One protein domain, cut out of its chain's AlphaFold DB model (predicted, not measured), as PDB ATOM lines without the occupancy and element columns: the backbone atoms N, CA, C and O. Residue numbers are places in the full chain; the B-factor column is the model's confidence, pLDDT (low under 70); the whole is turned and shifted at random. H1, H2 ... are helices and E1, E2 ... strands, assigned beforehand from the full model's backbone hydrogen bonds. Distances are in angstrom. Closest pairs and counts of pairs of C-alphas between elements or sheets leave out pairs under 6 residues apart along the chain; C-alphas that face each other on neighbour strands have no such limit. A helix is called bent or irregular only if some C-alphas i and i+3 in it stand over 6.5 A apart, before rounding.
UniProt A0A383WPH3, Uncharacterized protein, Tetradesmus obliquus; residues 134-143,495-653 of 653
ATOM      1  N   SER A 134     -22.041  46.701  78.674       91.38
ATOM      2  CA  SER A 134     -22.552  47.892  79.346       91.38
ATOM      3  C   SER A 134     -21.517  49.013  79.388       91.38
ATOM      4  O   SER A 134     -20.308  48.766  79.371       91.38
ATOM      5  N   ILE A 135     -22.001  50.249  79.439       91.75
ATOM      6  CA  ILE A 135     -21.216  51.429  79.781       91.75
ATOM      7  C   ILE A 135     -21.956  52.233  80.844       91.75
ATOM      8  O   ILE A 135     -23.144  52.521  80.718       91.75
ATOM      9  N   GLU A 136     -21.233  52.607  81.885       92.12
ATOM     10  CA  GLU A 136     -21.704  53.460  82.963       92.12
ATOM     11  C   GLU A 136     -20.925  54.769  82.926       92.12
ATOM     12  O   GLU A 136     -19.697  54.752  82.820       92.12
ATOM     13  N   VAL A 137     -21.629  55.899  82.975       91.56
ATOM     14  CA  VAL A 137     -21.022  57.234  82.981       91.56
ATOM     15  C   VAL A 137     -21.523  58.070  84.139       91.56
ATOM     16  O   VAL A 137     -22.700  58.027  84.492       91.56
ATOM     17  N   ASP A 138     -20.627  58.889  84.674       91.06
ATOM     18  CA  ASP A 138     -20.935  59.846  85.724       91.06
ATOM     19  C   ASP A 138     -20.949  61.261  85.158       91.06
ATOM     20  O   ASP A 138     -19.928  61.786  84.709       91.06
ATOM     21  N   VAL A 139     -22.129  61.871  85.177       91.31
ATOM     22  CA  VAL A 139     -22.400  63.213  84.678       91.31
ATOM     23  C   VAL A 139     -22.395  64.199  85.837       91.31
ATOM     24  O   VAL A 139     -23.173  64.075  86.787       91.31
ATOM     25  N   ASP A 140     -21.543  65.213  85.717       89.12
ATOM     26  CA  ASP A 140     -21.499  66.351  86.620       89.12
ATOM     27  C   ASP A 140     -22.295  67.541  86.050       89.12
ATOM     28  O   ASP A 140     -21.822  68.288  85.191       89.12
ATOM     29  N   VAL A 141     -23.517  67.734  86.553       88.38
ATOM     30  CA  VAL A 141     -24.428  68.839  86.201       88.38
ATOM     31  C   VAL A 141     -24.150  70.135  86.979       88.38
ATOM     32  O   VAL A 141     -24.842  71.146  86.790       88.38
ATOM     33  N   LYS A 142     -23.138  70.123  87.854       84.75
ATOM     34  CA  LYS A 142     -22.595  71.296  88.555       84.75
ATOM     35  C   LYS A 142     -21.375  71.843  87.810       84.75
ATOM     36  O   LYS A 142     -21.209  73.060  87.736       84.75
ATOM     37  N   GLN A 143     -20.587  70.976  87.171       86.06
ATOM     38  CA  GLN A 143     -19.478  71.354  86.295       86.06
ATOM     39  C   GLN A 143     -19.925  71.498  84.831       86.06
ATOM     40  O   GLN A 143     -19.783  70.597  84.000       86.06
ATOM     41  N   PRO A 495     -43.077  66.712  71.815       51.28
ATOM     42  CA  PRO A 495     -43.414  67.167  73.169       51.28
ATOM     43  C   PRO A 495     -42.207  67.428  74.087       51.28
ATOM     44  O   PRO A 495     -42.277  68.296  74.949       51.28
ATOM     45  N   THR A 496     -41.086  66.723  73.902       50.62
ATOM     46  CA  THR A 496     -39.844  66.890  74.688       50.62
ATOM     47  C   THR A 496     -39.094  68.151  74.342       50.62
ATOM     48  O   THR A 496     -38.245  68.584  75.113       50.62
ATOM     49  N   ALA A 497     -39.338  68.726  73.173       49.75
ATOM     50  CA  ALA A 497     -38.685  69.956  72.792       49.75
ATOM     51  C   ALA A 497     -39.432  71.175  73.350       49.75
ATOM     52  O   ALA A 497     -38.895  72.269  73.262       49.75
ATOM     53  N   ALA A 498     -40.644  71.022  73.916       48.50
ATOM     54  CA  ALA A 498     -41.436  72.130  74.452       48.50
ATOM     55  C   ALA A 498     -40.611  72.932  75.473       48.50
ATOM     56  O   ALA A 498     -40.301  72.437  76.552       48.50
ATOM     57  N   ALA A 499     -40.224  74.155  75.094       50.53
ATOM     58  CA  ALA A 499     -39.271  74.957  75.850       50.53
ATOM     59  C   ALA A 499     -39.703  75.157  77.299       50.53
ATOM     60  O   ALA A 499     -40.735  75.793  77.564       50.53
ATOM     61  N   SER A 500     -38.836  74.736  78.214       50.81
ATOM     62  CA  SER A 500     -38.751  75.358  79.525       50.81
ATOM     63  C   SER A 500     -37.881  76.626  79.428       50.81
ATOM     64  O   SER A 500     -38.338  77.680  79.852       50.81
ATOM     65  N   SER A 501     -36.729  76.610  78.742       59.50
ATOM     66  CA  SER A 501     -35.763  77.728  78.746       59.50
ATOM     67  C   SER A 501     -35.727  78.598  77.486       59.50
ATOM     68  O   SER A 501     -35.816  78.100  76.366       59.50
ATOM     69  N   SER A 502     -35.486  79.901  77.667       62.34
ATOM     70  CA  SER A 502     -34.998  80.805  76.611       62.34
ATOM     71  C   SER A 502     -33.466  80.851  76.529       62.34
ATOM     72  O   SER A 502     -32.927  81.435  75.588       62.34
ATOM     73  N   LYS A 503     -32.757  80.256  77.501       74.69
ATOM     74  CA  LYS A 503     -31.291  80.249  77.555       74.69
ATOM     75  C   LYS A 503     -30.710  79.098  76.718       74.69
ATOM     76  O   LYS A 503     -31.378  78.078  76.555       74.69
ATOM     77  N   PRO A 504     -29.478  79.232  76.196       81.94
ATOM     78  CA  PRO A 504     -28.804  78.130  75.520       81.94
ATOM     79  C   PRO A 504     -28.408  77.018  76.503       81.94
ATOM     80  O   PRO A 504     -28.016  77.303  77.639       81.94
ATOM     81  N   GLY A 505     -28.468  75.766  76.047       88.94
ATOM     82  CA  GLY A 505     -28.007  74.617  76.824       88.94
ATOM     83  C   GLY A 505     -26.495  74.638  77.036       88.94
ATOM     84  O   GLY A 505     -25.740  75.145  76.203       88.94
ATOM     85  N   ARG A 506     -26.035  74.074  78.152       92.62
ATOM     86  CA  ARG A 506     -24.604  73.950  78.470       92.62
ATOM     87  C   ARG A 506     -24.205  72.490  78.541       92.62
ATOM     88  O   ARG A 506     -24.903  71.704  79.173       92.62
ATOM     89  N   LEU A 507     -23.079  72.136  77.928       94.06
ATOM     90  CA  LEU A 507     -22.552  70.773  78.017       94.06
ATOM     91  C   LEU A 507     -22.134  70.471  79.460       94.06
ATOM     92  O   LEU A 507     -21.445  71.278  80.081       94.06
ATOM     93  N   ALA A 508     -22.562  69.336  79.997       92.56
ATOM     94  CA  ALA A 508     -22.137  68.855  81.307       92.56
ATOM     95  C   ALA A 508     -20.875  67.994  81.170       92.56
ATOM     96  O   ALA A 508     -20.609  67.426  80.107       92.56
ATOM     97  N   SER A 509     -20.093  67.883  82.240       89.69
ATOM     98  CA  SER A 509     -18.862  67.090  82.209       89.69
ATOM     99  C   SER A 509     -19.158  65.618  82.492       89.69
ATOM    100  O   SER A 509     -19.932  65.308  83.394       89.69
ATOM    101  N   ILE A 510     -18.516  64.708  81.758       89.50
ATOM    102  CA  ILE A 510     -18.443  63.291  82.138       89.50
ATOM    103  C   ILE A 510     -17.147  63.105  82.927       89.50
ATOM    104  O   ILE A 510     -16.062  63.310  82.384       89.50
ATOM    105  N   THR A 511     -17.253  62.766  84.210       81.62
ATOM    106  CA  THR A 511     -16.106  62.713  85.138       81.62
ATOM    107  C   THR A 511     -15.508  61.319  85.266       81.62
ATOM    108  O   THR A 511     -14.323  61.177  85.565       81.62
ATOM    109  N   ALA A 512     -16.300  60.288  84.990       75.00
ATOM    110  CA  ALA A 512     -15.844  58.915  84.893       75.00
ATOM    111  C   ALA A 512     -16.725  58.139  83.918       75.00
ATOM    112  O   ALA A 512     -17.895  58.465  83.699       75.00
ATOM    113  N   ALA A 513     -16.135  57.116  83.312       82.25
ATOM    114  CA  ALA A 513     -16.840  56.204  82.437       82.25
ATOM    115  C   ALA A 513     -16.191  54.819  82.506       82.25
ATOM    116  O   ALA A 513     -14.991  54.682  82.259       82.25
ATOM    117  N   ALA A 514     -16.986  53.805  82.826       83.50
ATOM    118  CA  ALA A 514     -16.574  52.410  82.892       83.50
ATOM    119  C   ALA A 514     -17.328  51.620  81.824       83.50
ATOM    120  O   ALA A 514     -18.547  51.699  81.735       83.50
ATOM    121  N   ALA A 515     -16.602  50.876  80.995       87.31
ATOM    122  CA  ALA A 515     -17.171  50.110  79.896       87.31
ATOM    123  C   ALA A 515     -16.736  48.649  79.987       87.31
ATOM    124  O   ALA A 515     -15.556  48.361  80.198       87.31
ATOM    125  N   THR A 516     -17.669  47.728  79.771       85.25
ATOM    126  CA  THR A 516     -17.353  46.315  79.553       85.25
ATOM    127  C   THR A 516     -17.059  46.066  78.068       85.25
ATOM    128  O   THR A 516     -17.433  46.877  77.207       85.25
ATOM    129  N   PRO A 517     -16.426  44.930  77.716       80.44
ATOM    130  CA  PRO A 517     -16.353  44.490  76.326       80.44
ATOM    131  C   PRO A 517     -17.743  44.524  75.665       80.44
ATOM    132  O   PRO A 517     -18.739  44.244  76.326       80.44
ATOM    133  N   GLY A 518     -17.805  44.930  74.393       75.00
ATOM    134  CA  GLY A 518     -19.059  45.129  73.645       75.00
ATOM    135  C   GLY A 518     -19.584  46.574  73.628       75.00
ATOM    136  O   GLY A 518     -20.263  46.956  72.682       75.00
ATOM    137  N   CYS A 519     -19.191  47.415  74.594       81.50
ATOM    138  CA  CYS A 519     -19.688  48.791  74.760       81.50
ATOM    139  C   CYS A 519     -18.563  49.825  74.907       81.50
ATOM    140  O   CYS A 519     -18.473  50.541  75.900       81.50
ATOM    141  N   SER A 520     -17.655  49.911  73.934       74.75
ATOM    142  CA  SER A 520     -16.503  50.820  74.055       74.75
ATOM    143  C   SER A 520     -16.881  52.307  73.925       74.75
ATOM    144  O   SER A 520     -17.760  52.672  73.142       74.75
ATOM    145  N   GLN A 521     -16.132  53.185  74.607       63.91
ATOM    146  CA  GLN A 521     -16.287  54.655  74.571       63.91
ATOM    147  C   GLN A 521     -16.124  55.294  73.177       63.91
ATOM    148  O   GLN A 521     -16.391  56.481  73.009       63.91
ATOM    149  N   GLY A 522     -15.638  54.550  72.176       70.44
ATOM    150  CA  GLY A 522     -15.587  55.028  70.791       70.44
ATOM    151  C   GLY A 522     -16.775  54.601  69.931       70.44
ATOM    152  O   GLY A 522     -16.998  55.134  68.848       70.44
ATOM    153  N   GLN A 523     -17.554  53.633  70.400       84.19
ATOM    154  CA  GLN A 523     -18.781  53.207  69.737       84.19
ATOM    155  C   GLN A 523     -19.997  53.863  70.377       84.19
ATOM    156  O   GLN A 523     -20.939  54.193  69.663       84.19
ATOM    157  N   ILE A 524     -19.961  54.083  71.692       92.19
ATOM    158  CA  ILE A 524     -21.016  54.775  72.423       92.19
ATOM    159  C   ILE A 524     -20.583  56.204  72.723       92.19
ATOM    160  O   ILE A 524     -19.559  56.419  73.371       92.19
ATOM    161  N   LYS A 525     -21.378  57.175  72.274       94.06
ATOM    162  CA  LYS A 525     -21.172  58.598  72.553       94.06
ATOM    163  C   LYS A 525     -22.317  59.130  73.384       94.06
ATOM    164  O   LYS A 525     -23.476  58.820  73.121       94.06
ATOM    165  N   ILE A 526     -21.963  59.894  74.409       95.62
ATOM    166  CA  ILE A 526     -22.892  60.397  75.413       95.62
ATOM    167  C   ILE A 526     -22.624  61.889  75.568       95.62
ATOM    168  O   ILE A 526     -21.518  62.282  75.931       95.62
ATOM    169  N   TRP A 527     -23.633  62.709  75.281       96.12
ATOM    170  CA  TRP A 527     -23.546  64.167  75.332       96.12
ATOM    171  C   TRP A 527     -24.609  64.718  76.286       96.12
ATOM    172  O   TRP A 527     -25.761  64.908  75.881       96.12
ATOM    173  N   PRO A 528     -24.259  64.936  77.566       95.50
ATOM    174  CA  PRO A 528     -25.159  65.548  78.528       95.50
ATOM    175  C   PRO A 528     -25.196  67.072  78.344       95.50
ATOM    176  O   PRO A 528     -24.167  67.740  78.262       95.50
ATOM    177  N   VAL A 529     -26.400  67.628  78.315       94.06
ATOM    178  CA  VAL A 529     -26.704  69.051  78.192       94.06
ATOM    179  C   VAL A 529     -27.641  69.435  79.330       94.06
ATOM    180  O   VAL A 529     -28.650  68.776  79.569       94.06
ATOM    181  N   VAL A 530     -27.319  70.519  80.026       91.75
ATOM    182  CA  VAL A 530     -28.131  71.057  81.118       91.75
ATOM    183  C   VAL A 530     -28.733  72.384  80.693       91.75
ATOM    184  O   VAL A 530     -28.035  73.268  80.186       91.75
ATOM    185  N   HIS A 531     -30.030  72.521  80.941       87.25
ATOM    186  CA  HIS A 531     -30.793  73.745  80.747       87.25
ATOM    187  C   HIS A 531     -31.325  74.248  82.085       87.25
ATOM    188  O   HIS A 531     -31.718  73.469  82.954       87.25
ATOM    189  N   GLU A 532     -31.379  75.569  82.229       77.06
ATOM    190  CA  GLU A 532     -32.185  76.195  83.278       77.06
ATOM    191  C   GLU A 532     -33.658  75.980  82.935       77.06
ATOM    192  O   GLU A 532     -34.046  76.242  81.793       77.06
ATOM    193  N   ALA A 533     -34.487  75.543  83.882       66.56
ATOM    194  CA  ALA A 533     -35.916  75.419  83.614       66.56
ATOM    195  C   ALA A 533     -36.554  76.802  83.340       66.56
ATOM    196  O   ALA A 533     -35.941  77.854  83.529       66.56
ATOM    197  N   GLY A 534     -37.801  76.830  82.870       63.75
ATOM    198  CA  GLY A 534     -38.490  78.092  82.565       63.75
ATOM    199  C   GLY A 534     -38.706  78.983  83.771       63.75
ATOM    200  O   GLY A 534     -38.612  78.512  84.892       63.75
ATOM    201  N   ALA A 535     -39.033  80.260  83.556       57.97
ATOM    202  CA  ALA A 535     -39.038  81.297  84.599       57.97
ATOM    203  C   ALA A 535     -39.694  80.874  85.936       57.97
ATOM    204  O   ALA A 535     -39.128  81.124  86.996       57.97
ATOM    205  N   ALA A 536     -40.836  80.177  85.892       55.81
ATOM    206  CA  ALA A 536     -41.520  79.670  87.087       55.81
ATOM    207  C   ALA A 536     -40.774  78.515  87.793       55.81
ATOM    208  O   ALA A 536     -40.758  78.444  89.016       55.81
ATOM    209  N   ALA A 537     -40.132  77.628  87.033       59.53
ATOM    210  CA  ALA A 537     -39.367  76.490  87.543       59.53
ATOM    211  C   ALA A 537     -37.915  76.870  87.914       59.53
ATOM    212  O   ALA A 537     -37.354  76.301  88.849       59.53
ATOM    213  N   ALA A 538     -37.339  77.884  87.259       60.69
ATOM    214  CA  ALA A 538     -36.058  78.494  87.613       60.69
ATOM    215  C   ALA A 538     -36.103  79.143  89.003       60.69
ATOM    216  O   ALA A 538     -35.157  79.009  89.772       60.69
ATOM    217  N   ALA A 539     -37.227  79.777  89.366       58.91
ATOM    218  CA  ALA A 539     -37.457  80.296  90.720       58.91
ATOM    219  C   ALA A 539     -37.415  79.194  91.802       58.91
ATOM    220  O   ALA A 539     -37.120  79.481  92.958       58.91
ATOM    221  N   ALA A 540     -37.667  77.937  91.420       60.59
ATOM    222  CA  ALA A 540     -37.586  76.763  92.289       60.59
ATOM    223  C   ALA A 540     -36.249  75.996  92.169       60.59
ATOM    224  O   ALA A 540     -36.138  74.891  92.700       60.59
ATOM    225  N   GLY A 541     -35.256  76.539  91.451       67.56
ATOM    226  CA  GLY A 541     -33.956  75.892  91.230       67.56
ATOM    227  C   GLY A 541     -34.013  74.634  90.354       67.56
ATOM    228  O   GLY A 541     -33.106  73.805  90.413       67.56
ATOM    229  N   SER A 542     -35.086  74.460  89.574       77.12
ATOM    230  CA  SER A 542     -35.258  73.299  88.701       77.12
ATOM    231  C   SER A 542     -34.371  73.400  87.458       77.12
ATOM    232  O   SER A 542     -34.252  74.464  86.841       77.12
ATOM    233  N   LYS A 543     -33.780  72.273  87.068       85.12
ATOM    234  CA  LYS A 543     -32.991  72.104  85.850       85.12
ATOM    235  C   LYS A 543     -33.584  71.005  84.986       85.12
ATOM    236  O   LYS A 543     -34.188  70.055  85.476       85.12
ATOM    237  N   GLU A 544     -33.326  71.114  83.695       88.69
ATOM    238  CA  GLU A 544     -33.635  70.072  82.731       88.69
ATOM    239  C   GLU A 544     -32.332  69.448  82.234       88.69
ATOM    240  O   GLU A 544     -31.445  70.137  81.720       88.69
ATOM    241  N   LEU A 545     -32.221  68.134  82.400       91.50
ATOM    242  CA  LEU A 545     -31.148  67.326  81.851       91.50
ATOM    243  C   LEU A 545     -31.597  66.743  80.515       91.50
ATOM    244  O   LEU A 545     -32.649  66.113  80.416       91.50
ATOM    245  N   ARG A 546     -30.760  66.910  79.496       94.00
ATOM    246  CA  ARG A 546     -30.911  66.306  78.174       94.00
ATOM    247  C   ARG A 546     -29.662  65.505  77.860       94.00
ATOM    248  O   ARG A 546     -28.579  66.069  77.867       94.00
ATOM    249  N   VAL A 547     -29.777  64.213  77.582       96.19
ATOM    250  CA  VAL A 547     -28.615  63.369  77.271       96.19
ATOM    251  C   VAL A 547     -28.805  62.736  75.909       96.19
ATOM    252  O   VAL A 547     -29.723  61.941  75.713       96.19
ATOM    253  N   VAL A 548     -27.936  63.093  74.964       97.50
ATOM    254  CA  VAL A 548     -27.892  62.423  73.664       97.50
ATOM    255  C   VAL A 548     -27.027  61.185  73.778       97.50
ATOM    256  O   VAL A 548     -25.905  61.243  74.278       97.50
ATOM    257  N   LEU A 549     -27.557  60.072  73.295       96.81
ATOM    258  CA  LEU A 549     -26.924  58.766  73.297       96.81
ATOM    259  C   LEU A 549     -26.799  58.315  71.854       96.81
ATOM    260  O   LEU A 549     -27.801  58.258  71.147       96.81
ATOM    261  N   LEU A 550     -25.589  58.001  71.408       96.25
ATOM    262  CA  LEU A 550     -25.343  57.464  70.079       96.25
ATOM    263  C   LEU A 550     -24.656  56.120  70.227       96.25
ATOM    264  O   LEU A 550     -23.603  56.035  70.853       96.25
ATOM    265  N   ASN A 551     -25.205  55.095  69.588       94.31
ATOM    266  CA  ASN A 551     -24.516  53.833  69.396       94.31
ATOM    267  C   ASN A 551     -24.110  53.710  67.924       94.31
ATOM    268  O   ASN A 551     -24.909  53.371  67.050       94.31
ATOM    269  N   LYS A 552     -22.831  53.985  67.669       92.75
ATOM    270  CA  LYS A 552     -22.158  53.879  66.370       92.75
ATOM    271  C   LYS A 552     -21.665  52.460  66.074       92.75
ATOM    272  O   LYS A 552     -20.984  52.248  65.073       92.75
ATOM    273  N   SER A 553     -21.960  51.475  66.924       89.06
ATOM    274  CA  SER A 553     -21.608  50.081  66.664       89.06
ATOM    275  C   SER A 553     -22.458  49.513  65.534       89.06
ATOM    276  O   SER A 553     -23.667  49.723  65.475       89.06
ATOM    277  N   LYS A 554     -21.829  48.737  64.648       86.38
ATOM    278  CA  LYS A 554     -22.536  47.952  63.622       86.38
ATOM    279  C   LYS A 554     -23.016  46.591  64.140       86.38
ATOM    280  O   LYS A 554     -23.763  45.906  63.448       86.38
ATOM    281  N   ARG A 555     -22.532  46.158  65.313       83.75
ATOM    282  CA  ARG A 555     -22.718  44.786  65.825       83.75
ATOM    283  C   ARG A 555     -23.361  44.722  67.197       83.75
ATOM    284  O   ARG A 555     -24.161  43.827  67.415       83.75
ATOM    285  N   GLU A 556     -23.028  45.657  68.070       87.62
ATOM    286  CA  GLU A 556     -23.259  45.504  69.502       87.62
ATOM    287  C   GLU A 556     -24.384  46.421  69.977       87.62
ATOM    288  O   GLU A 556     -24.336  47.640  69.786       87.62
ATOM    289  N   ASP A 557     -25.398  45.816  70.588       90.06
ATOM    290  CA  ASP A 557     -26.393  46.534  71.375       90.06
ATOM    291  C   ASP A 557     -25.787  46.800  72.760       90.06
ATOM    292  O   ASP A 557     -25.076  45.949  73.297       90.06
ATOM    293  N   CYS A 558     -26.045  47.974  73.333       91.62
ATOM    294  CA  CYS A 558     -25.350  48.408  74.535       91.62
ATOM    295  C   CYS A 558     -26.295  48.840  75.647       91.62
ATOM    296  O   CYS A 558     -27.170  49.675  75.420       91.62
ATOM    297  N   GLN A 559     -26.072  48.344  76.862       94.50
ATOM    298  CA  GLN A 559     -26.713  48.906  78.043       94.50
ATOM    299  C   GLN A 559     -25.957  50.168  78.472       94.50
ATOM    300  O   GLN A 559     -24.763  50.113  78.755       94.50
ATOM    301  N   VAL A 560     -26.640  51.307  78.529       94.56
ATOM    302  CA  VAL A 560     -26.059  52.575  78.977       94.56
ATOM    303  C   VAL A 560     -26.683  52.965  80.307       94.56
ATOM    304  O   VAL A 560     -27.906  53.072  80.405       94.56
ATOM    305  N   THR A 561     -25.838  53.208  81.303       94.62
ATOM    306  CA  THR A 561     -26.218  53.762  82.604       94.62
ATOM    307  C   THR A 561     -25.656  55.171  82.733       94.62
ATOM    308  O   THR A 561     -24.446  55.379  82.654       94.62
ATOM    309  N   VAL A 562     -26.538  56.151  82.917       94.62
ATOM    310  CA  VAL A 562     -26.181  57.556  83.127       94.62
ATOM    311  C   VAL A 562     -26.458  57.911  84.578       94.62
ATOM    312  O   VAL A 562     -27.614  58.068  84.968       94.62
ATOM    313  N   ASN A 563     -25.399  58.060  85.364       94.00
ATOM    314  CA  ASN A 563     -25.469  58.546  86.733       94.00
ATOM    315  C   ASN A 563     -25.289  60.058  86.757       94.00
ATOM    316  O   ASN A 563     -24.412  60.595  86.087       94.00
ATOM    317  N   VAL A 564     -26.085  60.748  87.561       91.56
ATOM    318  CA  VAL A 564     -26.129  62.208  87.591       91.56
ATOM    319  C   VAL A 564     -26.037  62.694  89.029       91.56
ATOM    320  O   VAL A 564     -26.743  62.202  89.912       91.56
ATOM    321  N   ASN A 565     -25.187  63.690  89.273       87.19
ATOM    322  CA  ASN A 565     -25.043  64.326  90.580       87.19
ATOM    323  C   ASN A 565     -26.146  65.381  90.855       87.19
ATOM    324  O   ASN A 565     -25.893  66.582  90.957       87.19
ATOM    325  N   GLY A 566     -27.387  64.908  90.978       86.44
ATOM    326  CA  GLY A 566     -28.587  65.681  91.321       86.44
ATOM    327  C   GLY A 566     -29.817  64.774  91.434       86.44
ATOM    328  O   GLY A 566     -29.725  63.583  91.139       86.44
ATOM    329  N   VAL A 567     -30.960  65.325  91.851       88.06
ATOM    330  CA  VAL A 567     -32.230  64.588  91.980       88.06
ATOM    331  C   VAL A 567     -33.129  64.917  90.803       88.06
ATOM    332  O   VAL A 567     -33.693  66.007  90.725       88.06
ATOM    333  N   PHE A 568     -33.279  63.959  89.903       89.81
ATOM    334  CA  PHE A 568     -34.134  64.055  88.729       89.81
ATOM    335  C   PHE A 568     -35.276  63.036  88.796       89.81
ATOM    336  O   PHE A 568     -35.130  61.951  89.362       89.81
ATOM    337  N   GLU A 569     -36.416  63.425  88.234       91.94
ATOM    338  CA  GLU A 569     -37.626  62.615  88.106       91.94
ATOM    339  C   GLU A 569     -37.476  61.559  86.999       91.94
ATOM    340  O   GLU A 569     -36.471  61.520  86.282       91.94
ATOM    341  N   ASP A 570     -38.494  60.714  86.824       93.12
ATOM    342  CA  ASP A 570     -38.588  59.840  85.655       93.12
ATOM    343  C   ASP A 570     -38.389  60.640  84.360       93.12
ATOM    344  O   ASP A 570     -38.943  61.725  84.164       93.12
ATOM    345  N   GLY A 571     -37.577  60.084  83.468       91.88
ATOM    346  CA  GLY A 571     -37.250  60.693  82.192       91.88
ATOM    347  C   GLY A 571     -38.127  60.183  81.055       91.88
ATOM    348  O   GLY A 571     -38.933  59.254  81.191       91.88
ATOM    349  N   SER A 572     -37.912  60.760  79.879       92.06
ATOM    350  CA  SER A 572     -38.436  60.242  78.623       92.06
ATOM    351  C   SER A 572     -37.341  60.062  77.577       92.06
ATOM    352  O   SER A 572     -36.374  60.819  77.536       92.06
ATOM    353  N   LEU A 573     -37.497  59.046  76.730       92.06
ATOM    354  CA  LEU A 573     -36.625  58.751  75.601       92.06
ATOM    355  C   LEU A 573     -37.316  59.051  74.283       92.06
ATOM    356  O   LEU A 573     -38.422  58.579  74.015       92.06
ATOM    357  N   LEU A 574     -36.613  59.795  73.436       92.50
ATOM    358  CA  LEU A 574     -36.975  60.045  72.052       92.50
ATOM    359  C   LEU A 574     -35.949  59.396  71.125       92.50
ATOM    360  O   LEU A 574     -34.782  59.779  71.117       92.50
ATOM    361  N   TRP A 575     -36.397  58.429  70.330       94.06
ATOM    362  CA  TRP A 575     -35.536  57.653  69.442       94.06
ATOM    363  C   TRP A 575     -35.354  58.305  68.070       94.06
ATOM    364  O   TRP A 575     -36.328  58.716  67.442       94.06
ATOM    365  N   MET A 576     -34.122  58.303  67.565       94.94
ATOM    366  CA  MET A 576     -33.801  58.438  66.147       94.94
ATOM    367  C   MET A 576     -33.378  57.055  65.639       94.94
ATOM    368  O   MET A 576     -32.407  56.483  66.134       94.94
ATOM    369  N   MET A 577     -34.140  56.484  64.704       91.62
ATOM    370  CA  MET A 577     -33.975  55.093  64.259       91.62
ATOM    371  C   MET A 577     -34.346  54.928  62.785       91.62
ATOM    372  O   MET A 577     -35.230  55.635  62.313       91.62
ATOM    373  N   PRO A 578     -33.749  53.982  62.048       90.38
ATOM    374  CA  PRO A 578     -34.227  53.635  60.713       90.38
ATOM    375  C   PRO A 578     -35.621  52.980  60.754       90.38
ATOM    376  O   PRO A 578     -35.960  52.305  61.723       90.38
ATOM    377  N   GLU A 579     -36.423  53.172  59.701       82.12
ATOM    378  CA  GLU A 579     -37.816  52.682  59.624       82.12
ATOM    379  C   GLU A 579     -37.929  51.159  59.464       82.12
ATOM    380  O   GLU A 579     -38.767  50.534  60.108       82.12
ATOM    381  N   GLU A 580     -37.076  50.554  58.631       66.06
ATOM    382  CA  GLU A 580     -37.240  49.162  58.167       66.06
ATOM    383  C   GLU A 580     -35.952  48.324  58.269       66.06
ATOM    384  O   GLU A 580     -35.865  47.240  57.699       66.06
ATOM    385  N   ALA A 581     -34.920  48.802  58.971       60.34
ATOM    386  CA  ALA A 581     -33.642  48.096  59.028       60.34
ATOM    387  C   ALA A 581     -33.458  47.310  60.338       60.34
ATOM    388  O   ALA A 581     -33.346  47.877  61.432       60.34
ATOM    389  N   GLU A 582     -33.349  45.989  60.220       57.38
ATOM    390  CA  GLU A 582     -32.829  45.104  61.263       57.38
ATOM    391  C   GLU A 582     -31.375  44.707  60.960       57.38
ATOM    392  O   GLU A 582     -30.923  44.724  59.815       57.38
ATOM    393  N   GLY A 583     -30.608  44.376  62.001       57.22
ATOM    394  CA  GLY A 583     -29.232  43.896  61.843       57.22
ATOM    395  C   GLY A 583     -28.222  44.955  61.347       57.22
ATOM    396  O   GLY A 583     -28.375  46.146  61.634       57.22
ATOM    397  N   PRO A 584     -27.135  44.542  60.664       56.47
ATOM    398  CA  PRO A 584     -26.016  45.420  60.295       56.47
ATOM    399  C   PRO A 584     -26.356  46.458  59.207       56.47
ATOM    400  O   PRO A 584     -25.638  47.449  59.071       56.47
ATOM    401  N   GLU A 585     -27.467  46.285  58.483       78.44
ATOM    402  CA  GLU A 585     -27.915  47.184  57.405       78.44
ATOM    403  C   GLU A 585     -28.494  48.515  57.915       78.44
ATOM    404  O   GLU A 585     -28.687  49.456  57.144       78.44
ATOM    405  N   ARG A 586     -28.712  48.652  59.232       86.38
ATOM    406  CA  ARG A 586     -29.236  49.881  59.856       86.38
ATOM    407  C   ARG A 586     -28.481  51.139  59.464       86.38
ATOM    408  O   ARG A 586     -29.099  52.166  59.205       86.38
ATOM    409  N   MET A 587     -27.157  51.060  59.378       90.62
ATOM    410  CA  MET A 587     -26.326  52.205  59.005       90.62
ATOM    411  C   MET A 587     -26.544  52.664  57.556       90.62
ATOM    412  O   MET A 587     -26.285  53.826  57.253       90.62
ATOM    413  N   ALA A 588     -26.991  51.771  56.668       91.19
ATOM    414  CA  ALA A 588     -27.230  52.051  55.252       91.19
ATOM    415  C   ALA A 588     -28.638  52.601  54.968       91.19
ATOM    416  O   ALA A 588     -28.914  53.026  53.847       91.19
ATOM    417  N   ALA A 589     -29.529  52.605  55.962       92.44
ATOM    418  CA  ALA A 589     -30.916  52.998  55.776       92.44
ATOM    419  C   ALA A 589     -31.055  54.444  55.272       92.44
ATOM    420  O   ALA A 589     -30.392  55.357  55.765       92.44
ATOM    421  N   LYS A 590     -31.971  54.651  54.318       90.12
ATOM    422  CA  LYS A 590     -32.316  55.980  53.776       90.12
ATOM    423  C   LYS A 590     -33.606  56.565  54.369       90.12
ATOM    424  O   LYS A 590     -33.857  57.758  54.235       90.12
ATOM    425  N   ARG A 591     -34.423  55.737  55.033       90.12
ATOM    426  CA  ARG A 591     -35.669  56.140  55.706       90.12
ATOM    427  C   ARG A 591     -35.466  56.115  57.211       90.12
ATOM    428  O   ARG A 591     -35.222  55.053  57.784       90.12
ATOM    429  N   ILE A 592     -35.526  57.292  57.823       92.38
ATOM    430  CA  ILE A 592     -35.284  57.490  59.251       92.38
ATOM    431  C   ILE A 592     -36.580  57.958  59.904       92.38
ATOM    432  O   ILE A 592     -37.374  58.683  59.305       92.38
ATOM    433  N   MET A 593     -36.777  57.536  61.141       91.44
ATOM    434  CA  MET A 593     -37.847  57.955  62.023       91.44
ATOM    435  C   MET A 593     -37.280  58.726  63.211       91.44
ATOM    436  O   MET A 593     -36.213  58.404  63.738       91.44
ATOM    437  N   PHE A 594     -38.055  59.696  63.680       91.56
ATOM    438  CA  PHE A 594     -37.829  60.456  64.900       91.56
ATOM    439  C   PHE A 594     -39.056  60.292  65.802       91.56
ATOM    440  O   PHE A 594     -40.151  60.736  65.462       91.56
ATOM    441  N   GLY A 595     -38.922  59.545  66.899       90.00
ATOM    442  CA  GLY A 595     -40.048  59.129  67.745       90.00
ATOM    443  C   GLY A 595     -41.127  58.348  66.986       90.00
ATOM    444  O   GLY A 595     -42.315  58.497  67.271       90.00
ATOM    445  N   GLY A 596     -40.742  57.571  65.969       88.44
ATOM    446  CA  GLY A 596     -41.678  56.842  65.102       88.44
ATOM    447  C   GLY A 596     -42.404  57.702  64.057       88.44
ATOM    448  O   GLY A 596     -43.275  57.189  63.361       88.44
ATOM    449  N   ALA A 597     -42.068  58.990  63.937       89.19
ATOM    450  CA  ALA A 597     -42.558  59.869  62.879       89.19
ATOM    451  C   ALA A 597     -41.502  60.049  61.777       89.19
ATOM    452  O   ALA A 597     -40.305  60.046  62.048       89.19
ATOM    453  N   THR A 598     -41.945  60.245  60.539       88.31
ATOM    454  CA  THR A 598     -41.098  60.616  59.388       88.31
ATOM    455  C   THR A 598     -41.594  61.940  58.806       88.31
ATOM    456  O   THR A 598     -42.569  62.486  59.313       88.31
ATOM    457  N   PHE A 599     -40.974  62.478  57.759       86.06
ATOM    458  CA  PHE A 599     -41.508  63.643  57.051       86.06
ATOM    459  C   PHE A 599     -42.478  63.228  55.951       86.06
ATOM    460  O   PHE A 599     -42.256  62.260  55.230       86.06
ATOM    461  N   THR A 600     -43.558  63.991  55.818       75.88
ATOM    462  CA  THR A 600     -44.401  63.942  54.629       75.88
ATOM    463  C   THR A 600     -43.739  64.754  53.529       75.88
ATOM    464  O   THR A 600     -43.383  65.924  53.719       75.88
ATOM    465  N   ASP A 601     -43.594  64.138  52.362       68.75
ATOM    466  CA  ASP A 601     -43.152  64.855  51.177       68.75
ATOM    467  C   ASP A 601     -44.128  66.008  50.881       68.75
ATOM    468  O   ASP A 601     -45.332  65.917  51.134       68.75
ATOM    469  N   ARG A 602     -43.609  67.102  50.318       77.44
ATOM    470  CA  ARG A 602     -44.336  68.322  49.902       77.44
ATOM    471  C   ARG A 602     -44.640  69.364  50.970       77.44
ATOM    472  O   ARG A 602     -44.513  70.547  50.672       77.44
ATOM    473  N   THR A 603     -45.052  68.977  52.175       83.75
ATOM    474  CA  THR A 603     -45.478  69.966  53.192       83.75
ATOM    475  C   THR A 603     -44.370  70.358  54.165       83.75
ATOM    476  O   THR A 603     -44.514  71.342  54.892       83.75
ATOM    477  N   GLY A 604     -43.284  69.580  54.218       84.62
ATOM    478  CA  GLY A 604     -42.227  69.746  55.217       84.62
ATOM    479  C   GLY A 604     -42.679  69.442  56.652       84.62
ATOM    480  O   GLY A 604     -41.946  69.744  57.589       84.62
ATOM    481  N   LEU A 605     -43.874  68.870  56.847       87.38
ATOM    482  CA  LEU A 605     -44.391  68.456  58.153       87.38
ATOM    483  C   LEU A 605     -44.050  66.996  58.439       87.38
ATOM    484  O   LEU A 605     -44.024  66.164  57.527       87.38
ATOM    485  N   MET A 606     -43.882  66.667  59.718       87.62
ATOM    486  CA  MET A 606     -43.831  65.275  60.154       87.62
ATOM    487  C   MET A 606     -45.188  64.578  59.972       87.62
ATOM    488  O   MET A 606     -46.243  65.194  60.101       87.62
ATOM    489  N   SER A 607     -45.155  63.274  59.703       88.19
ATOM    490  CA  SER A 607     -46.320  62.413  59.479       88.19
ATOM    491  C   SER A 607     -47.175  62.208  60.727       88.19
ATOM    492  O   SER A 607     -48.354  61.875  60.625       88.19
ATOM    493  N   SER A 608     -46.585  62.380  61.908       86.88
ATOM    494  CA  SER A 608     -47.263  62.331  63.198       86.88
ATOM    495  C   SER A 608     -46.425  63.032  64.266       86.88
ATOM    496  O   SER A 608     -45.270  63.391  64.030       86.88
ATOM    497  N   THR A 609     -47.001  63.226  65.450       84.44
ATOM    498  CA  THR A 609     -46.257  63.707  66.617       84.44
ATOM    499  C   THR A 609     -45.261  62.637  67.084       84.44
ATOM    500  O   THR A 609     -45.694  61.512  67.358       84.44
ATOM    501  N   PRO A 610     -43.964  62.967  67.239       87.69
ATOM    502  CA  PRO A 610     -42.962  62.049  67.760       87.69
ATOM    503  C   PRO A 610     -43.356  61.524  69.138       87.69
ATOM    504  O   PRO A 610     -43.687  62.290  70.048       87.69
ATOM    505  N   LYS A 611     -43.328  60.202  69.276       87.81
ATOM    506  CA  LYS A 611     -43.630  59.492  70.515       87.81
ATOM    507  C   LYS A 611     -42.381  59.330  71.358       87.81
ATOM    508  O   LYS A 611     -41.266  59.267  70.845       87.81
ATOM    509  N   GLN A 612     -42.610  59.225  72.658       86.50
ATOM    510  CA  GLN A 612     -41.569  59.026  73.649       86.50
ATOM    511  C   GLN A 612     -41.881  57.812  74.506       86.50
ATOM    512  O   GLN A 612     -43.045  57.462  74.717       86.50
ATOM    513  N   GLU A 613     -40.824  57.215  75.029       91.12
ATOM    514  CA  GLU A 613     -40.879  56.104  75.969       91.12
ATOM    515  C   GLU A 613     -40.502  56.611  77.359       91.12
ATOM    516  O   GLU A 613     -39.637  57.471  77.488       91.12
ATOM    517  N   LYS A 614     -41.159  56.118  78.410       92.50
ATOM    518  CA  LYS A 614     -40.785  56.470  79.785       92.50
ATOM    519  C   LYS A 614     -39.519  55.722  80.192       92.50
ATOM    520  O   LYS A 614     -39.391  54.538  79.883       92.50
ATOM    521  N   VAL A 615     -38.646  56.385  80.943       92.44
ATOM    522  CA  VAL A 615     -37.495  55.763  81.607       92.44
ATOM    523  C   VAL A 615     -37.544  56.094  83.085       92.44
ATOM    524  O   VAL A 615     -37.574  57.263  83.456       92.44
ATOM    525  N   ALA A 616     -37.545  55.059  83.918       93.88
ATOM    526  CA  ALA A 616     -37.577  55.227  85.361       93.88
ATOM    527  C   ALA A 616     -36.261  55.825  85.875       93.88
ATOM    528  O   ALA A 616     -35.177  55.409  85.455       93.88
ATOM    529  N   ALA A 617     -36.371  56.771  86.802       90.94
ATOM    530  CA  ALA A 617     -35.252  57.234  87.603       90.94
ATOM    531  C   ALA A 617     -34.989  56.249  88.752       90.94
ATOM    532  O   ALA A 617     -35.909  55.820  89.450       90.94
ATOM    533  N   ALA A 618     -33.722  55.914  88.984       88.25
ATOM    534  CA  ALA A 618     -33.287  55.140  90.143       88.25
ATOM    535  C   ALA A 618     -32.372  55.981  91.042       88.25
ATOM    536  O   ALA A 618     -31.635  56.838  90.560       88.25
ATOM    537  N   ALA A 619     -32.380  55.726  92.352       79.69
ATOM    538  CA  ALA A 619     -31.411  56.340  93.256       79.69
ATOM    539  C   ALA A 619     -29.999  55.801  92.956       79.69
ATOM    540  O   ALA A 619     -29.763  54.593  92.991       79.69
ATOM    541  N   ALA A 620     -29.052  56.692  92.667       70.19
ATOM    542  CA  ALA A 620     -27.688  56.336  92.293       70.19
ATOM    543  C   ALA A 620     -26.750  56.395  93.506       70.19
ATOM    544  O   ALA A 620     -26.258  57.469  93.856       70.19
ATOM    545  N   ALA A 621     -26.445  55.249  94.123       67.25
ATOM    546  CA  ALA A 621     -25.527  55.182  95.270       67.25
ATOM    547  C   ALA A 621     -24.120  55.734  94.944       67.25
ATOM    548  O   ALA A 621     -23.537  56.463  95.746       67.25
ATOM    549  N   ALA A 622     -23.601  55.457  93.741       62.31
ATOM    550  CA  ALA A 622     -22.294  55.942  93.288       62.31
ATOM    551  C   ALA A 622     -22.263  57.462  93.030       62.31
ATOM    552  O   ALA A 622     -21.267  58.114  93.338       62.31
ATOM    553  N   ALA A 623     -23.341  58.059  92.505       58.34
ATOM    554  CA  ALA A 623     -23.423  59.516  92.341       58.34
ATOM    555  C   ALA A 623     -23.685  60.230  93.674       58.34
ATOM    556  O   ALA A 623     -23.089  61.275  93.938       58.34
ATOM    557  N   ALA A 624     -24.508  59.638  94.545       62.75
ATOM    558  CA  ALA A 624     -24.746  60.124  95.899       62.75
ATOM    559  C   ALA A 624     -23.442  60.202  96.710       62.75
ATOM    560  O   ALA A 624     -23.175  61.232  97.323       62.75
ATOM    561  N   ALA A 625     -22.586  59.176  96.628       61.09
ATOM    562  CA  ALA A 625     -21.280  59.142  97.293       61.09
ATOM    563  C   ALA A 625     -20.292  60.217  96.796       61.09
ATOM    564  O   ALA A 625     -19.351  60.563  97.508       61.09
ATOM    565  N   ARG A 626     -20.497  60.763  95.588       62.06
ATOM    566  CA  ARG A 626     -19.643  61.805  94.986       62.06
ATOM    567  C   ARG A 626     -20.121  63.233  95.260       62.06
ATOM    568  O   ARG A 626     -19.457  64.179  94.842       62.06
ATOM    569  N   THR A 627     -21.241  63.422  95.961       51.56
ATOM    570  CA  THR A 627     -21.722  64.753  96.356       51.56
ATOM    571  C   THR A 627     -21.802  64.879  97.867       51.56
ATOM    572  O   THR A 627     -22.299  63.990  98.550       51.56
ATOM    573  N   ALA A 628     -21.410  66.036  98.402       52.47
ATOM    574  CA  ALA A 628     -21.567  66.353  99.825       52.47
ATOM    575  C   ALA A 628     -23.041  66.363 100.309       52.47
ATOM    576  O   ALA A 628     -23.284  66.500 101.502       52.47
ATOM    577  N   ALA A 629     -24.015  66.226  99.396       53.22
ATOM    578  CA  ALA A 629     -25.455  66.266  99.657       53.22
ATOM    579  C   ALA A 629     -26.157  64.890  99.584       53.22
ATOM    580  O   ALA A 629     -27.358  64.819  99.824       53.22
ATOM    581  N   GLY A 630     -25.447  63.800  99.260       54.59
ATOM    582  CA  GLY A 630     -25.968  62.431  99.378       54.59
ATOM    583  C   GLY A 630     -27.102  62.032  98.420       54.59
ATOM    584  O   GLY A 630     -27.708  60.985  98.631       54.59
ATOM    585  N   ALA A 631     -27.393  62.809  97.371       64.94
ATOM    586  CA  ALA A 631     -28.470  62.502  96.428       64.94
ATOM    587  C   ALA A 631     -27.972  62.474  94.974       64.94
ATOM    588  O   ALA A 631     -27.298  63.397  94.515       64.94
ATOM    589  N   GLY A 632     -28.309  61.404  94.253       84.38
ATOM    590  CA  GLY A 632     -27.984  61.219  92.842       84.38
ATOM    591  C   GLY A 632     -29.034  60.356  92.145       84.38
ATOM    592  O   GLY A 632     -29.645  59.492  92.779       84.38
ATOM    593  N   THR A 633     -29.215  60.572  90.845       92.06
ATOM    594  CA  THR A 633     -30.176  59.846  90.004       92.06
ATOM    595  C   THR A 633     -29.442  59.041  88.936       92.06
ATOM    596  O   THR A 633     -28.436  59.495  88.397       92.06
ATOM    597  N   SER A 634     -29.937  57.844  88.627       93.62
ATOM    598  CA  SER A 634     -29.439  56.980  87.559       93.62
ATOM    599  C   SER A 634     -30.545  56.660  86.561       93.62
ATOM    600  O   SER A 634     -31.695  56.435  86.952       93.62
ATOM    601  N   TYR A 635     -30.177  56.603  85.283       95.50
ATOM    602  CA  TYR A 635     -31.018  56.112  84.196       95.50
ATOM    603  C   TYR A 635     -30.298  54.978  83.478       95.50
ATOM    604  O   TYR A 635     -29.227  55.195  82.913       95.50
ATOM    605  N   THR A 636     -30.908  53.796  83.442       94.75
ATOM    606  CA  THR A 636     -30.390  52.645  82.691       94.75
ATOM    607  C   THR A 636     -31.288  52.350  81.502       94.75
ATOM    608  O   THR A 636     -32.509  52.259  81.630       94.75
ATOM    609  N   MET A 637     -30.683  52.174  80.332       94.31
ATOM    610  CA  MET A 637     -31.409  51.939  79.089       94.31
ATOM    611  C   MET A 637     -30.645  51.053  78.122       94.31
ATOM    612  O   MET A 637     -29.418  51.009  78.121       94.31
ATOM    613  N   GLN A 638     -31.397  50.362  77.272       93.06
ATOM    614  CA  GLN A 638     -30.844  49.582  76.175       93.06
ATOM    615  C   GLN A 638     -30.758  50.457  74.933       93.06
ATOM    616  O   GLN A 638     -31.780  50.933  74.447       93.06
ATOM    617  N   VAL A 639     -29.546  50.663  74.426       93.19
ATOM    618  CA  VAL A 639     -29.240  51.470  73.244       93.19
ATOM    619  C   VAL A 639     -28.814  50.531  72.114       93.19
ATOM    620  O   VAL A 639     -27.667  50.068  72.089       93.19
ATOM    621  N   PRO A 640     -29.718  50.211  71.167       91.88
ATOM    622  CA  PRO A 640     -29.426  49.268  70.094       91.88
ATOM    623  C   PRO A 640     -28.252  49.721  69.225       91.88
ATOM    624  O   PRO A 640     -27.990  50.913  69.089       91.88
ATOM    625  N   ARG A 641     -27.571  48.792  68.565       90.62
ATOM    626  CA  ARG A 641     -26.562  49.093  67.545       90.62
ATOM    627  C   ARG A 641     -27.143  50.007  66.464       90.62
ATOM    628  O   ARG A 641     -28.320  49.860  66.103       90.62
ATOM    629  N   ALA A 642     -26.308  50.890  65.919       91.88
ATOM    630  CA  ALA A 642     -26.684  51.872  64.907       91.88
ATOM    631  C   ALA A 642     -27.998  52.576  65.283       91.88
ATOM    632  O   ALA A 642     -29.013  52.433  64.599       91.88
ATOM    633  N   SER A 643     -27.982  53.290  66.406       93.81
ATOM    634  CA  SER A 643     -29.124  54.045  66.924       93.81
ATOM    635  C   SER A 643     -28.675  55.348  67.566       93.81
ATOM    636  O   SER A 643     -27.499  55.518  67.901       93.81
ATOM    637  N   ALA A 644     -29.629  56.253  67.763       96.62
ATOM    638  CA  ALA A 644     -29.443  57.353  68.684       96.62
ATOM    639  C   ALA A 644     -30.737  57.662  69.439       96.62
ATOM    640  O   ALA A 644     -31.838  57.395  68.956       96.62
ATOM    641  N   ALA A 645     -30.604  58.241  70.625       95.94
ATOM    642  CA  ALA A 645     -31.727  58.660  71.445       95.94
ATOM    643  C   ALA A 645     -31.424  59.957  72.189       95.94
ATOM    644  O   ALA A 645     -30.267  60.301  72.426       95.94
ATOM    645  N   LEU A 646     -32.485  60.651  72.584       96.00
ATOM    646  CA  LEU A 646     -32.446  61.774  73.508       96.00
ATOM    647  C   LEU A 646     -33.224  61.402  74.770       96.00
ATOM    648  O   LEU A 646     -34.443  61.242  74.710       96.00
ATOM    649  N   LEU A 647     -32.519  61.295  75.895       94.94
ATOM    650  CA  LEU A 647     -33.104  61.271  77.233       94.94
ATOM    651  C   LEU A 647     -33.404  62.707  77.668       94.94
ATOM    652  O   LEU A 647     -32.533  63.566  77.545       94.94
ATOM    653  N   VAL A 648     -34.589  62.961  78.216       91.44
ATOM    654  CA  VAL A 648     -34.946  64.237  78.852       91.44
ATOM    655  C   VAL A 648     -35.505  63.972  80.243       91.44
ATOM    656  O   VAL A 648     -36.391  63.136  80.391       91.44
ATOM    657  N   ALA A 649     -35.017  64.694  81.249       90.81
ATOM    658  CA  ALA A 649     -35.499  64.602  82.623       90.81
ATOM    659  C   ALA A 649     -35.502  65.973  83.311       90.81
ATOM    660  O   ALA A 649     -34.608  66.791  83.092       90.81
ATOM    661  N   GLN A 650     -36.499  66.217  84.161       88.75
ATOM    662  CA  GLN A 650     -36.566  67.400  85.024       88.75
ATOM    663  C   GLN A 650     -36.046  67.047  86.415       88.75
ATOM    664  O   GLN A 650     -36.222  65.921  86.876       88.75
ATOM    665  N   GLY A 651     -35.411  67.993  87.095       85.44
ATOM    666  CA  GLY A 651     -34.876  67.740  88.426       85.44
ATOM    667  C   GLY A 651     -34.370  68.979  89.138       85.44
ATOM    668  O   GLY A 651     -34.502  70.099  88.658       85.44
ATOM    669  N   ARG A 652     -33.773  68.771  90.307       79.38
ATOM    670  CA  ARG A 652     -33.106  69.792  91.121       79.38
ATOM    671  C   ARG A 652     -31.672  69.342  91.402       79.38
ATOM    672  O   ARG A 652     -31.408  68.148  91.541       79.38
ATOM    673  N   VAL A 653     -30.746  70.297  91.452       70.69
ATOM    674  CA  VAL A 653     -29.289  70.055  91.523       70.69
ATOM    675  C   VAL A 653     -28.686  70.552  92.825       70.69
ATOM    676  O   VAL A 653     -29.091  71.653  93.250       70.69
TER     677      VAL A 653
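What this domain is: This is residues 134 to 143 and 495 to 653 of the 653 residues of an uncharacterized protein of Tetradesmus obliquus (UniProt A0A383WPH3). This domain is a flattened, nearly closed barrel of strands, with E3, E4, E10 and E6 as one wall and E1, E5 and E9 as the other. The bent strand E2 joins the walls on one side; on the other, E8 pairs with E6 and residues 618 to 619, just after it, pair with E9. The end of E6, with E7, the small helix H2 and the long stretch 595 to 612, extends the body at one end, while the short helices H1 and H3 lie at strand ends elsewhere. The printed part has 169 residues with three named helices and ten named strands; along the chain come E1, E2 and E3, then H1, then E4, E5 and E6, then H2, then E7 and E8, then H3, and last E9 and E10; the class is mostly strand, and the strands make one branched sheet in which E1 and E5 are parallel and the other neighbour pairs are antiparallel. It is compact, with a radius of gyration of the C-alphas of 16.7 A and spans of 50 by 41 by 23 A.

How they stand to each other: Begin with E1, residues 134 to 143, in a branched sheet, one in which a strand has three neighbours; it is strongly twisted. On one side of E1 lies E2, residues 506 to 515, antiparallel, with N 136 and O 514 at 2.8 A. On the other side lies E5, residues 558 to 564, parallel, with N 137 and O 561 at 2.9 A. Look at residue 512, where E2 bends by 62 degrees; its pairing is staggered, with E1 over residues 509 to 515 and with E3, residues 524 to 532, over 506 to 507. E2 and E3 form a hairpin, with N 508 and O 528 at 2.9 A. E3 is antiparallel to E4, residues 542 to 551, with N 529 and O 546 at 2.7 A. On the other side of E4 is E10, residues 643 to 652, antiparallel, with N 547 and O 647 at 2.8 A. E6, residues 571 to 578, is antiparallel to E10, with N 574 and O 646 at 2.9 A. On the other side of E6 are the antiparallel edge strands E7, residues 592 to 594, with N 593 and O 577 at 2.7 A, and E8, residues 613 to 615, with N 573 and O 613 at 2.8 A. The edge strand E9, residues 633 to 639, is antiparallel to E5, with N 560 and O 637 at 2.8 A. The closest C-alphas of E4 and E9 are those of Asn 551 and Val 639, 6.5 A apart. H1, residues 535 to 538, is on the sheet at a height of 7.7 A, over none of its strands. H2, residues 583 to 588, only grazes the sheet with residues 585 to 588 and is only just irregular: C-alphas 584 and 587 are 6.9 A apart. H3, residues 621 to 624, is on the sheet at a height of 7.7 A and only just over E5, on which 3 of its C-alphas fall. In H2, 0 of 2 O i to N i+4 pairs and 2 of 3 O i to N i+3 pairs are within hydrogen-bond range; H1 and H3 are too short for an O i to N i+4 pair.

Where its parts are: Find C-alpha 134 at (-22.552, 47.892, 79.346); from there E1 runs 24.7 A to C-alpha 143. E2 measures 25.0 A, E3 26.5 A and E6 22.8 A. E4 is 29.4 A long and starts at C-alpha 542, (-35.258, 73.299, 88.701). E10 runs 29.1 A to C-alpha 652 at (-33.106, 69.792, 91.121).

The domain as a whole: The C-alphas of Arg 602 and Ala 628, the two farthest apart, are 54.9 A apart. Residues 144 to 494 are not printed, and C-alphas 143 and 495 lie 27.6 A apart across the cut. The link from E7 to E8 is long, 18 residues. The mean pLDDT of the printed part is 82.6; 35 residues are under 70, among them 495 to 502, 533 to 541 and 621 to 631.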